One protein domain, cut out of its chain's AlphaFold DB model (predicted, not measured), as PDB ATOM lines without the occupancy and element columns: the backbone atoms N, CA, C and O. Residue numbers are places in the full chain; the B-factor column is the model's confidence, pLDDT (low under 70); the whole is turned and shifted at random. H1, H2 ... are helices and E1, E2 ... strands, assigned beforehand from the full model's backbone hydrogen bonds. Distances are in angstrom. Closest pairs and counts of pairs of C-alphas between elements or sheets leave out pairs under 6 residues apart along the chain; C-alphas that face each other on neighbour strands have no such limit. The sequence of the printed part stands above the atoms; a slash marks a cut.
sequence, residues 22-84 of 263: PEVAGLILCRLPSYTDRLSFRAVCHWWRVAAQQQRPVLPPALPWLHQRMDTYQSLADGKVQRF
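AT A GLANCE: This is residues 22 to 84 of the 263 residues of an uncharacterized protein of Triticum aestivum (UniProt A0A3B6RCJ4). Two small parts stand end to end: three short helices grouped at one end and a small antiparallel sheet of three strands at the other, joined by the strung-out residues 56 to 64. In the helical part H1 and H2 run side by side in opposite directions, and H3 crosses at the end where H1 begins and H2 ends. The 63 printed residues hold, in chain order, H1, H2, H3, E1, E2 and E3; the class is mixed, helices and strands, and the sheet order is E1, E2, E3. The whole is elongated, 39 by 20 by 17 A, and only just loose, close to compact, with a radius of gyration of the C-alphas of 12.9 A.

HOW THE PARTS SIT: Start at the sheet, with E1, residues 65 to 69, E2, residues 72 to 75, and E3, residues 81 to 83: a meander, each strand the antiparallel neighbour of the one before. E1 and E2 form a hairpin at 153 degrees, where you find N 66 and O 74 within hydrogen-bond range at 2.8 A. E2 and E3 form a hairpin at 146 degrees, with N 82 and O 73 at 2.8 A. Next look at H2, residues 35 to 43, which is not on the sheet and only just apart from E2, the closest C-alphas being 8.1 A apart. H2 touches H3, residues 46 to 55, at a steep tilt of 47 degrees, opposite ways; their closest C-alphas, of Arg 42 and Arg 49, are 4.4 A apart. H3 touches H1, residues 22 to 31, at a steep tilt of 64 degrees, the same way, closest at the C-alphas of Pro 22 and Ala 51, 4.6 A. H1 and H2 are close but not clearly touching, at a shallow tilt of 18 degrees, opposite ways; the C-alphas of Leu 29 and Arg 38 are closest, 6.4 A. Every O i to N i+4 pair is within hydrogen-bond range in H2 and H3, and 5 of 6 in H1.

IN THESE COORDINATES: Find C-alpha 65 at (242.516, 270.539, 263.292); from there E1 runs 12.2 A to C-alpha 69. E2 covers 10.3 A, and E3 ends at C-alpha 83, (245.448, 259.318, 263.560). H1 begins at C-alpha 22, (231.498, 274.728, 288.468), and runs 14.3 A; H2 measures 12.9 A and H3 14.6 A.

THE WHOLE: Look for the two C-alphas farthest apart at Glu 23 and Met 70, 39.5 A. The printed part has no cut. The link from H3 to E1, nine residues, is short but not tight, and the other links are tight. Mean pLDDT of the printed part is 89.2, and no printed residue is under 70.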
ATOM      1  N   PRO A  22     231.801 274.903 289.891       87.81
ATOM      2  CA  PRO A  22     231.498 274.728 288.468       87.81
ATOM      3  C   PRO A  22     231.735 275.980 287.617       87.81
ATOM      4  O   PRO A  22     232.120 275.874 286.454       87.81
ATOM      5  N   GLU A  23     231.558 277.166 288.193       89.75
ATOM      6  CA  GLU A  23     231.769 278.454 287.535       89.75
ATOM      7  C   GLU A  23     233.248 278.647 287.184       89.75
ATOM      8  O   GLU A  23     233.588 278.985 286.049       89.75
ATOM      9  N   VAL A  24     234.146 278.356 288.131       92.19
ATOM     10  CA  VAL A  24     235.598 278.471 287.932       92.19
ATOM     11  C   VAL A  24     236.095 277.378 286.990       92.19
ATOM     12  O   VAL A  24     236.853 277.659 286.062       92.19
ATOM     13  N   ALA A  25     235.618 276.145 287.168       93.00
ATOM     14  CA  ALA A  25     235.891 275.045 286.247       93.00
ATOM     15  C   ALA A  25     235.462 275.417 284.813       93.00
ATOM     16  O   ALA A  25     236.199 275.215 283.847       93.00
ATOM     17  N   GLY A  26     234.300 276.055 284.679       93.12
ATOM     18  CA  GLY A  26     233.798 276.578 283.423       93.12
ATOM     19  C   GLY A  26     234.703 277.633 282.782       93.12
ATOM     20  O   GLY A  26     234.981 277.566 281.585       93.12
ATOM     21  N   LEU A  27     235.231 278.565 283.576       93.12
ATOM     22  CA  LEU A  27     236.192 279.572 283.115       93.12
ATOM     23  C   LEU A  27     237.512 278.961 282.629       93.12
ATOM     24  O   LEU A  27     238.108 279.486 281.683       93.12
ATOM     25  N   ILE A  28     237.969 277.871 283.251       94.50
ATOM     26  CA  ILE A  28     239.127 277.100 282.775       94.50
ATOM     27  C   ILE A  28     238.791 276.472 281.421       94.50
ATOM     28  O   ILE A  28     239.544 276.646 280.466       94.50
ATOM     29  N   LEU A  29     237.633 275.814 281.304       95.12
ATOM     30  CA  LEU A  29     237.196 275.180 280.061       95.12
ATOM     31  C   LEU A  29     237.123 276.174 278.890       95.12
ATOM     32  O   LEU A  29     237.584 275.857 277.793       95.12
ATOM     33  N   CYS A  30     236.598 277.382 279.117       93.25
ATOM     34  CA  CYS A  30     236.526 278.434 278.098       93.25
ATOM     35  C   CYS A  30     237.900 278.895 277.596       93.25
ATOM     36  O   CYS A  30     237.997 279.420 276.489       93.25
ATOM     37  N   ARG A  31     238.962 278.685 278.381       94.00
ATOM     38  CA  ARG A  31     240.339 279.037 278.019       94.00
ATOM     39  C   ARG A  31     241.094 277.911 277.328       94.00
ATOM     40  O   ARG A  31     242.184 278.167 276.837       94.00
ATOM     41  N   LEU A  32     240.548 276.695 277.265       93.88
ATOM     42  CA  LEU A  32     241.196 275.587 276.567       93.88
ATOM     43  C   LEU A  32     241.024 275.764 275.050       93.88
ATOM     44  O   LEU A  32     239.895 275.667 274.558       93.88
ATOM     45  N   PRO A  33     242.098 276.006 274.277       90.88
ATOM     46  CA  PRO A  33     241.988 276.158 272.827       90.88
ATOM     47  C   PRO A  33     241.864 274.802 272.121       90.88
ATOM     48  O   PRO A  33     241.236 274.706 271.067       90.88
ATOM     49  N   SER A  34     242.438 273.750 272.714       89.50
ATOM     50  CA  SER A  34     242.492 272.405 272.150       89.50
ATOM     51  C   SER A  34     241.180 271.653 272.355       89.50
ATOM     52  O   SER A  34     240.658 271.540 273.467       89.50
ATOM     53  N   TYR A  35     240.649 271.088 271.271       85.94
ATOM     54  CA  TYR A  35     239.448 270.257 271.323       85.94
ATOM     55  C   TYR A  35     239.649 269.004 272.196       85.94
ATOM     56  O   TYR A  35     238.760 268.645 272.971       85.94
ATOM     57  N   THR A  36     240.816 268.355 272.115       86.88
ATOM     58  CA  THR A  36     241.115 267.161 272.921       86.88
ATOM     59  C   THR A  36     241.188 267.486 274.403       86.88
ATOM     60  O   THR A  36     240.652 266.730 275.207       86.88
ATOM     61  N   ASP A  37     241.749 268.636 274.779       91.62
ATOM     62  CA  ASP A  37     241.832 269.029 276.189       91.62
ATOM     63  C   ASP A  37     240.438 269.303 276.769       91.62
ATOM     64  O   ASP A  37     240.150 268.924 277.903       91.62
ATOM     65  N   ARG A  38     239.519 269.861 275.970       91.69
ATOM     66  CA  ARG A  38     238.105 270.017 276.359       91.69
ATOM     67  C   ARG A  38     237.387 268.679 276.538       91.69
ATOM     68  O   ARG A  38     236.499 268.574 277.385       91.69
ATOM     69  N   LEU A  39     237.733 267.658 275.751       88.44
ATOM     70  CA  LEU A  39     237.217 266.302 275.964       88.44
ATOM     71  C   LEU A  39     237.778 265.694 277.251       88.44
ATOM     72  O   LEU A  39     237.000 265.196 278.064       88.44
ATOM     73  N   SER A  40     239.089 265.797 277.467       91.38
ATOM     74  CA  SER A  40     239.755 265.328 278.685       91.38
ATOM     75  C   SER A  40     239.193 266.009 279.933       91.38
ATOM     76  O   SER A  40     238.898 265.333 280.915       91.38
ATOM     77  N   PHE A  41     238.922 267.316 279.869       93.75
ATOM     78  CA  PHE A  41     238.274 268.083 280.936       93.75
ATOM     79  C   PHE A  41     236.949 267.440 281.386       93.75
ATOM     80  O   PHE A  41     236.700 267.261 282.575       93.75
ATOM     81  N   ARG A  42     236.105 267.011 280.436       91.94
ATOM     82  CA  ARG A  42     234.808 266.357 280.713       91.94
ATOM     83  C   ARG A  42     234.938 264.941 281.283       91.94
ATOM     84  O   ARG A  42     233.943 264.382 281.763       91.94
ATOM     85  N   ALA A  43     236.121 264.348 281.169       92.00
ATOM     86  CA  ALA A  43     236.423 262.994 281.605       92.00
ATOM     87  C   ALA A  43     237.043 262.932 283.013       92.00
ATOM     88  O   ALA A  43     237.108 261.839 283.563       92.00
ATOM     89  N   VAL A  44     237.432 264.067 283.611       91.06
ATOM     90  CA  VAL A  44     238.090 264.118 284.932       91.06
ATOM     91  C   VAL A  44     237.198 263.555 286.043       91.06
ATOM     92  O   VAL A  44     237.551 262.578 286.696       91.06
ATOM     93  N   CYS A  45     236.033 264.163 286.275       89.50
ATOM     94  CA  CYS A  45     235.073 263.723 287.288       89.50
ATOM     95  C   CYS A  45     233.646 264.188 286.942       89.50
ATOM     96  O   CYS A  45     233.426 264.898 285.956       89.50
ATOM     97  N   HIS A  46     232.658 263.789 287.752       88.62
ATOM     98  CA  HIS A  46     231.259 264.185 287.556       88.62
ATOM     99  C   HIS A  46     231.070 265.714 287.561       88.62
ATOM    100  O   HIS A  46     230.431 266.245 286.655       88.62
ATOM    101  N   TRP A  47     231.676 266.430 288.512       88.88
ATOM    102  CA  TRP A  47     231.523 267.884 288.650       88.88
ATOM    103  C   TRP A  47     232.093 268.669 287.466       88.88
ATOM    104  O   TRP A  47     231.436 269.571 286.950       88.88
ATOM    105  N   TRP A  48     233.258 268.272 286.952       92.38
ATOM    106  CA  TRP A  48     233.850 268.888 285.759       92.38
ATOM    107  C   TRP A  48     232.998 268.641 284.510       92.38
ATOM    108  O   TRP A  48     232.844 269.515 283.657       92.38
ATOM    109  N   ARG A  49     232.373 267.461 284.412       92.12
ATOM    110  CA  ARG A  49     231.414 267.167 283.343       92.12
ATOM    111  C   ARG A  49     230.178 268.067 283.420       92.12
ATOM    112  O   ARG A  49     229.746 268.542 282.373       92.12
ATOM    113  N   VAL A  50     229.636 268.303 284.617       90.50
ATOM    114  CA  VAL A  50     228.498 269.217 284.838       90.50
ATOM    115  C   VAL A  50     228.880 270.653 284.477       90.50
ATOM    116  O   VAL A  50     228.178 271.279 283.685       90.50
ATOM    117  N   ALA A  51     230.032 271.140 284.946       92.38
ATOM    118  CA  ALA A  51     230.549 272.463 284.591       92.38
ATOM    119  C   ALA A  51     230.665 272.640 283.067       92.38
ATOM    120  O   ALA A  51     230.220 273.635 282.495       92.38
ATOM    121  N   ALA A  52     231.188 271.626 282.372       93.38
ATOM    122  CA  ALA A  52     231.299 271.656 280.921       93.38
ATOM    123  C   ALA A  52     229.946 271.657 280.194       93.38
ATOM    124  O   ALA A  52     229.821 272.255 279.125       93.38
ATOM    125  N   GLN A  53     228.931 270.990 280.747       91.94
ATOM    126  CA  GLN A  53     227.573 271.031 280.203       91.94
ATOM    127  C   GLN A  53     226.950 272.420 280.366       91.94
ATOM    128  O   GLN A  53     226.366 272.923 279.408       91.94
ATOM    129  N   GLN A  54     227.125 273.050 281.530       92.75
ATOM    130  CA  GLN A  54     226.618 274.394 281.816       92.75
ATOM    131  C   GLN A  54     227.253 275.460 280.915       92.75
ATOM    132  O   GLN A  54     226.552 276.336 280.420       92.75
ATOM    133  N   GLN A  55     228.556 275.358 280.635       92.81
ATOM    134  CA  GLN A  55     229.259 276.327 279.785       92.81
ATOM    135  C   GLN A  55     229.079 276.110 278.281       92.81
ATOM    136  O   GLN A  55     229.461 276.965 277.485       92.81
ATOM    137  N   ARG A  56     228.494 274.986 277.851       87.62
ATOM    138  CA  ARG A  56     228.337 274.649 276.428       87.62
ATOM    139  C   ARG A  56     227.732 275.775 275.562       87.62
ATOM    140  O   ARG A  56     228.204 275.910 274.434       87.62
ATOM    141  N   PRO A  57     226.738 276.570 276.017       86.25
ATOM    142  CA  PRO A  57     226.145 277.636 275.202       86.25
ATOM    143  C   PRO A  57     227.070 278.830 274.937       86.25
ATOM    144  O   PRO A  57     226.898 279.512 273.931       86.25
ATOM    145  N   VAL A  58     228.025 279.090 275.833       88.38
ATOM    146  CA  VAL A  58     228.925 280.261 275.788       88.38
ATOM    147  C   VAL A  58     230.369 279.884 275.457       88.38
ATOM    148  O   VAL A  58     231.241 280.746 275.383       88.38
ATOM    149  N   LEU A  59     230.633 278.593 275.258       89.44
ATOM    150  CA  LEU A  59     231.967 278.084 275.008       89.44
ATOM    151  C   LEU A  59     232.485 278.610 273.655       89.44
ATOM    152  O   LEU A  59     231.865 278.327 272.624       89.44
ATOM    153  N   PRO A  60     233.631 279.318 273.612       88.12
ATOM    154  CA  PRO A  60     234.207 279.770 272.349       88.12
ATOM    155  C   PRO A  60     234.566 278.557 271.481       88.12
ATOM    156  O   PRO A  60     234.900 277.511 272.041       88.12
ATOM    157  N   PRO A  61     234.548 278.638 270.140       84.06
ATOM    158  CA  PRO A  61     234.979 277.530 269.288       84.06
ATOM    159  C   PRO A  61     236.387 277.035 269.657       84.06
ATOM    160  O   PRO A  61     237.256 277.830 270.010       84.06
ATOM    161  N   ALA A  62     236.612 275.719 269.619       86.81
ATOM    162  CA  ALA A  62     237.968 275.180 269.737       86.81
ATOM    163  C   ALA A  62     238.763 275.513 268.465       86.81
ATOM    164  O   ALA A  62     238.172 275.612 267.385       86.81
ATOM    165  N   LEU A  63     240.085 275.649 268.578       88.25
ATOM    166  CA  LEU A  63     240.930 275.807 267.398       88.25
ATOM    167  C   LEU A  63     240.819 274.561 266.505       88.25
ATOM    168  O   LEU A  63     240.703 273.439 267.018       88.25
ATOM    169  N   PRO A  64     240.812 274.742 265.172       86.62
ATOM    170  CA  PRO A  64     240.572 273.643 264.259       86.62
ATOM    171  C   PRO A  64     241.765 272.688 264.202       86.62
ATOM    172  O   PRO A  64     242.885 272.995 264.620       86.62
ATOM    173  N   TRP A  65     241.497 271.514 263.645       88.56
ATOM    174  CA  TRP A  65     242.516 270.539 263.292       88.56
ATOM    175  C   TRP A  65     242.779 270.620 261.794       88.56
ATOM    176  O   TRP A  65     241.842 270.699 260.999       88.56
ATOM    177  N   LEU A  66     244.050 270.586 261.413       88.31
ATOM    178  CA  LEU A  66     244.473 270.497 260.027       88.31
ATOM    179  C   LEU A  66     244.496 269.036 259.593       88.31
ATOM    180  O   LEU A  66     245.113 268.195 260.247       88.31
ATOM    181  N   HIS A  67     243.849 268.737 258.471       84.69
ATOM    182  CA  HIS A  67     243.988 267.447 257.803       84.69
ATOM    183  C   HIS A  67     245.287 267.455 256.997       84.69
ATOM    184  O   HIS A  67     245.449 268.286 256.107       84.69
ATOM    185  N   GLN A  68     246.226 266.570 257.337       81.06
ATOM    186  CA  GLN A  68     247.521 266.509 256.657       81.06
ATOM    187  C   GLN A  68     247.488 265.506 255.501       81.06
ATOM    188  O   GLN A  68     247.707 265.875 254.350       81.06
ATOM    189  N   ARG A  69     247.223 264.227 255.804       72.50
ATOM    190  CA  ARG A  69     247.130 263.129 254.828       72.50
ATOM    191  C   ARG A  69     246.214 262.034 255.355       72.50
ATOM    192  O   ARG A  69     246.385 261.620 256.495       72.50
ATOM    193  N   MET A  70     245.299 261.544 254.513       71.88
ATOM    194  CA  MET A  70     244.416 260.390 254.759       71.88
ATOM    195  C   MET A  70     243.728 260.403 256.137       71.88
ATOM    196  O   MET A  70     242.649 260.973 256.291       71.88
ATOM    197  N   ASP A  71     244.359 259.787 257.132       80.31
ATOM    198  CA  ASP A  71     243.860 259.537 258.479       80.31
ATOM    199  C   ASP A  71     244.494 260.437 259.552       80.31
ATOM    200  O   ASP A  71     244.133 260.339 260.723       80.31
ATOM    201  N   THR A  72     245.438 261.296 259.168       86.75
ATOM    202  CA  THR A  72     246.297 262.057 260.075       86.75
ATOM    203  C   THR A  72     245.849 263.511 260.183       86.75
ATOM    204  O   THR A  72     245.718 264.223 259.180       86.75
ATOM    205  N   TYR A  73     245.644 263.956 261.423       87.88
ATOM    206  CA  TYR A  73     245.161 265.286 261.767       87.88
ATOM    207  C   TYR A  73     246.092 265.926 262.790       87.88
ATOM    208  O   TYR A  73     246.528 265.270 263.734       87.88
ATOM    209  N   GLN A  74     246.359 267.217 262.623       90.94
ATOM    210  CA  GLN A  74     247.194 267.997 263.526       90.94
ATOM    211  C   GLN A  74     246.386 269.114 264.181       90.94
ATOM    212  O   GLN A  74     245.745 269.914 263.504       90.94
ATOM    213  N   SER A  75     246.435 269.185 265.503       90.31
ATOM    214  CA  SER A  75     245.834 270.262 266.282       90.31
ATOM    215  C   SER A  75     246.602 271.566 266.082       90.31
ATOM    216  O   SER A  75     247.815 271.606 266.285       90.31
ATOM    217  N   LEU A  76     245.902 272.654 265.751       91.56
ATOM    218  CA  LEU A  76     246.517 273.987 265.735       91.56
ATOM    219  C   LEU A  76     246.801 274.539 267.134       91.56
ATOM    220  O   LEU A  76     247.604 275.456 267.273       91.56
ATOM    221  N   ALA A  77     246.130 274.022 268.163       91.31
ATOM    222  CA  ALA A  77     246.251 274.548 269.517       91.31
ATOM    223  C   ALA A  77     247.572 274.166 270.194       91.31
ATOM    224  O   ALA A  77     248.139 274.962 270.933       91.31
ATOM    225  N   ASP A  78     248.022 272.933 269.978       89.06
ATOM    226  CA  ASP A  78     249.145 272.323 270.699       89.06
ATOM    227  C   ASP A  78     250.079 271.513 269.784       89.06
ATOM    228  O   ASP A  78     251.023 270.888 270.262       89.06
ATOM    229  N   GLY A  79     249.825 271.494 268.470       90.56
ATOM    230  CA  GLY A  79     250.630 270.759 267.494       90.56
ATOM    231  C   GLY A  79     250.484 269.238 267.565       90.56
ATOM    232  O   GLY A  79     251.134 268.545 266.777       90.56
ATOM    233  N   LYS A  80     249.644 268.702 268.469       90.00
ATOM    234  CA  LYS A  80     249.456 267.256 268.638       90.00
ATOM    235  C   LYS A  80     248.947 266.636 267.344       90.00
ATOM    236  O   LYS A  80     247.986 267.113 266.742       90.00
ATOM    237  N   VAL A  81     249.583 265.539 266.949       90.31
ATOM    238  CA  VAL A  81     249.197 264.748 265.782       90.31
ATOM    239  C   VAL A  81     248.418 263.529 266.250       90.31
ATOM    240  O   VAL A  81     248.859 262.803 267.139       90.31
ATOM    241  N   GLN A  82     247.261 263.297 265.640       86.81
ATOM    242  CA  GLN A  82     246.409 262.155 265.929       86.81
ATOM    243  C   GLN A  82     245.966 261.479 264.634       86.81
ATOM    244  O   GLN A  82     245.623 262.137 263.651       86.81
ATOM    245  N   ARG A  83     245.961 260.145 264.653       87.06
ATOM    246  CA  ARG A  83     245.448 259.318 263.560       87.06
ATOM    247  C   ARG A  83     244.062 258.801 263.916       87.06
ATOM    248  O   ARG A  83     243.866 258.266 265.007       87.06
ATOM    249  N   PHE A  84     243.115 258.940 262.998       81.12
ATOM    250  CA  PHE A  84     241.758 258.426 263.155       81.12
ATOM    251  C   PHE A  84     241.496 257.320 262.149       81.12
ATOM    252  O   PHE A  84     241.630 257.526 260.949       81.12
TER     253      PHE A  84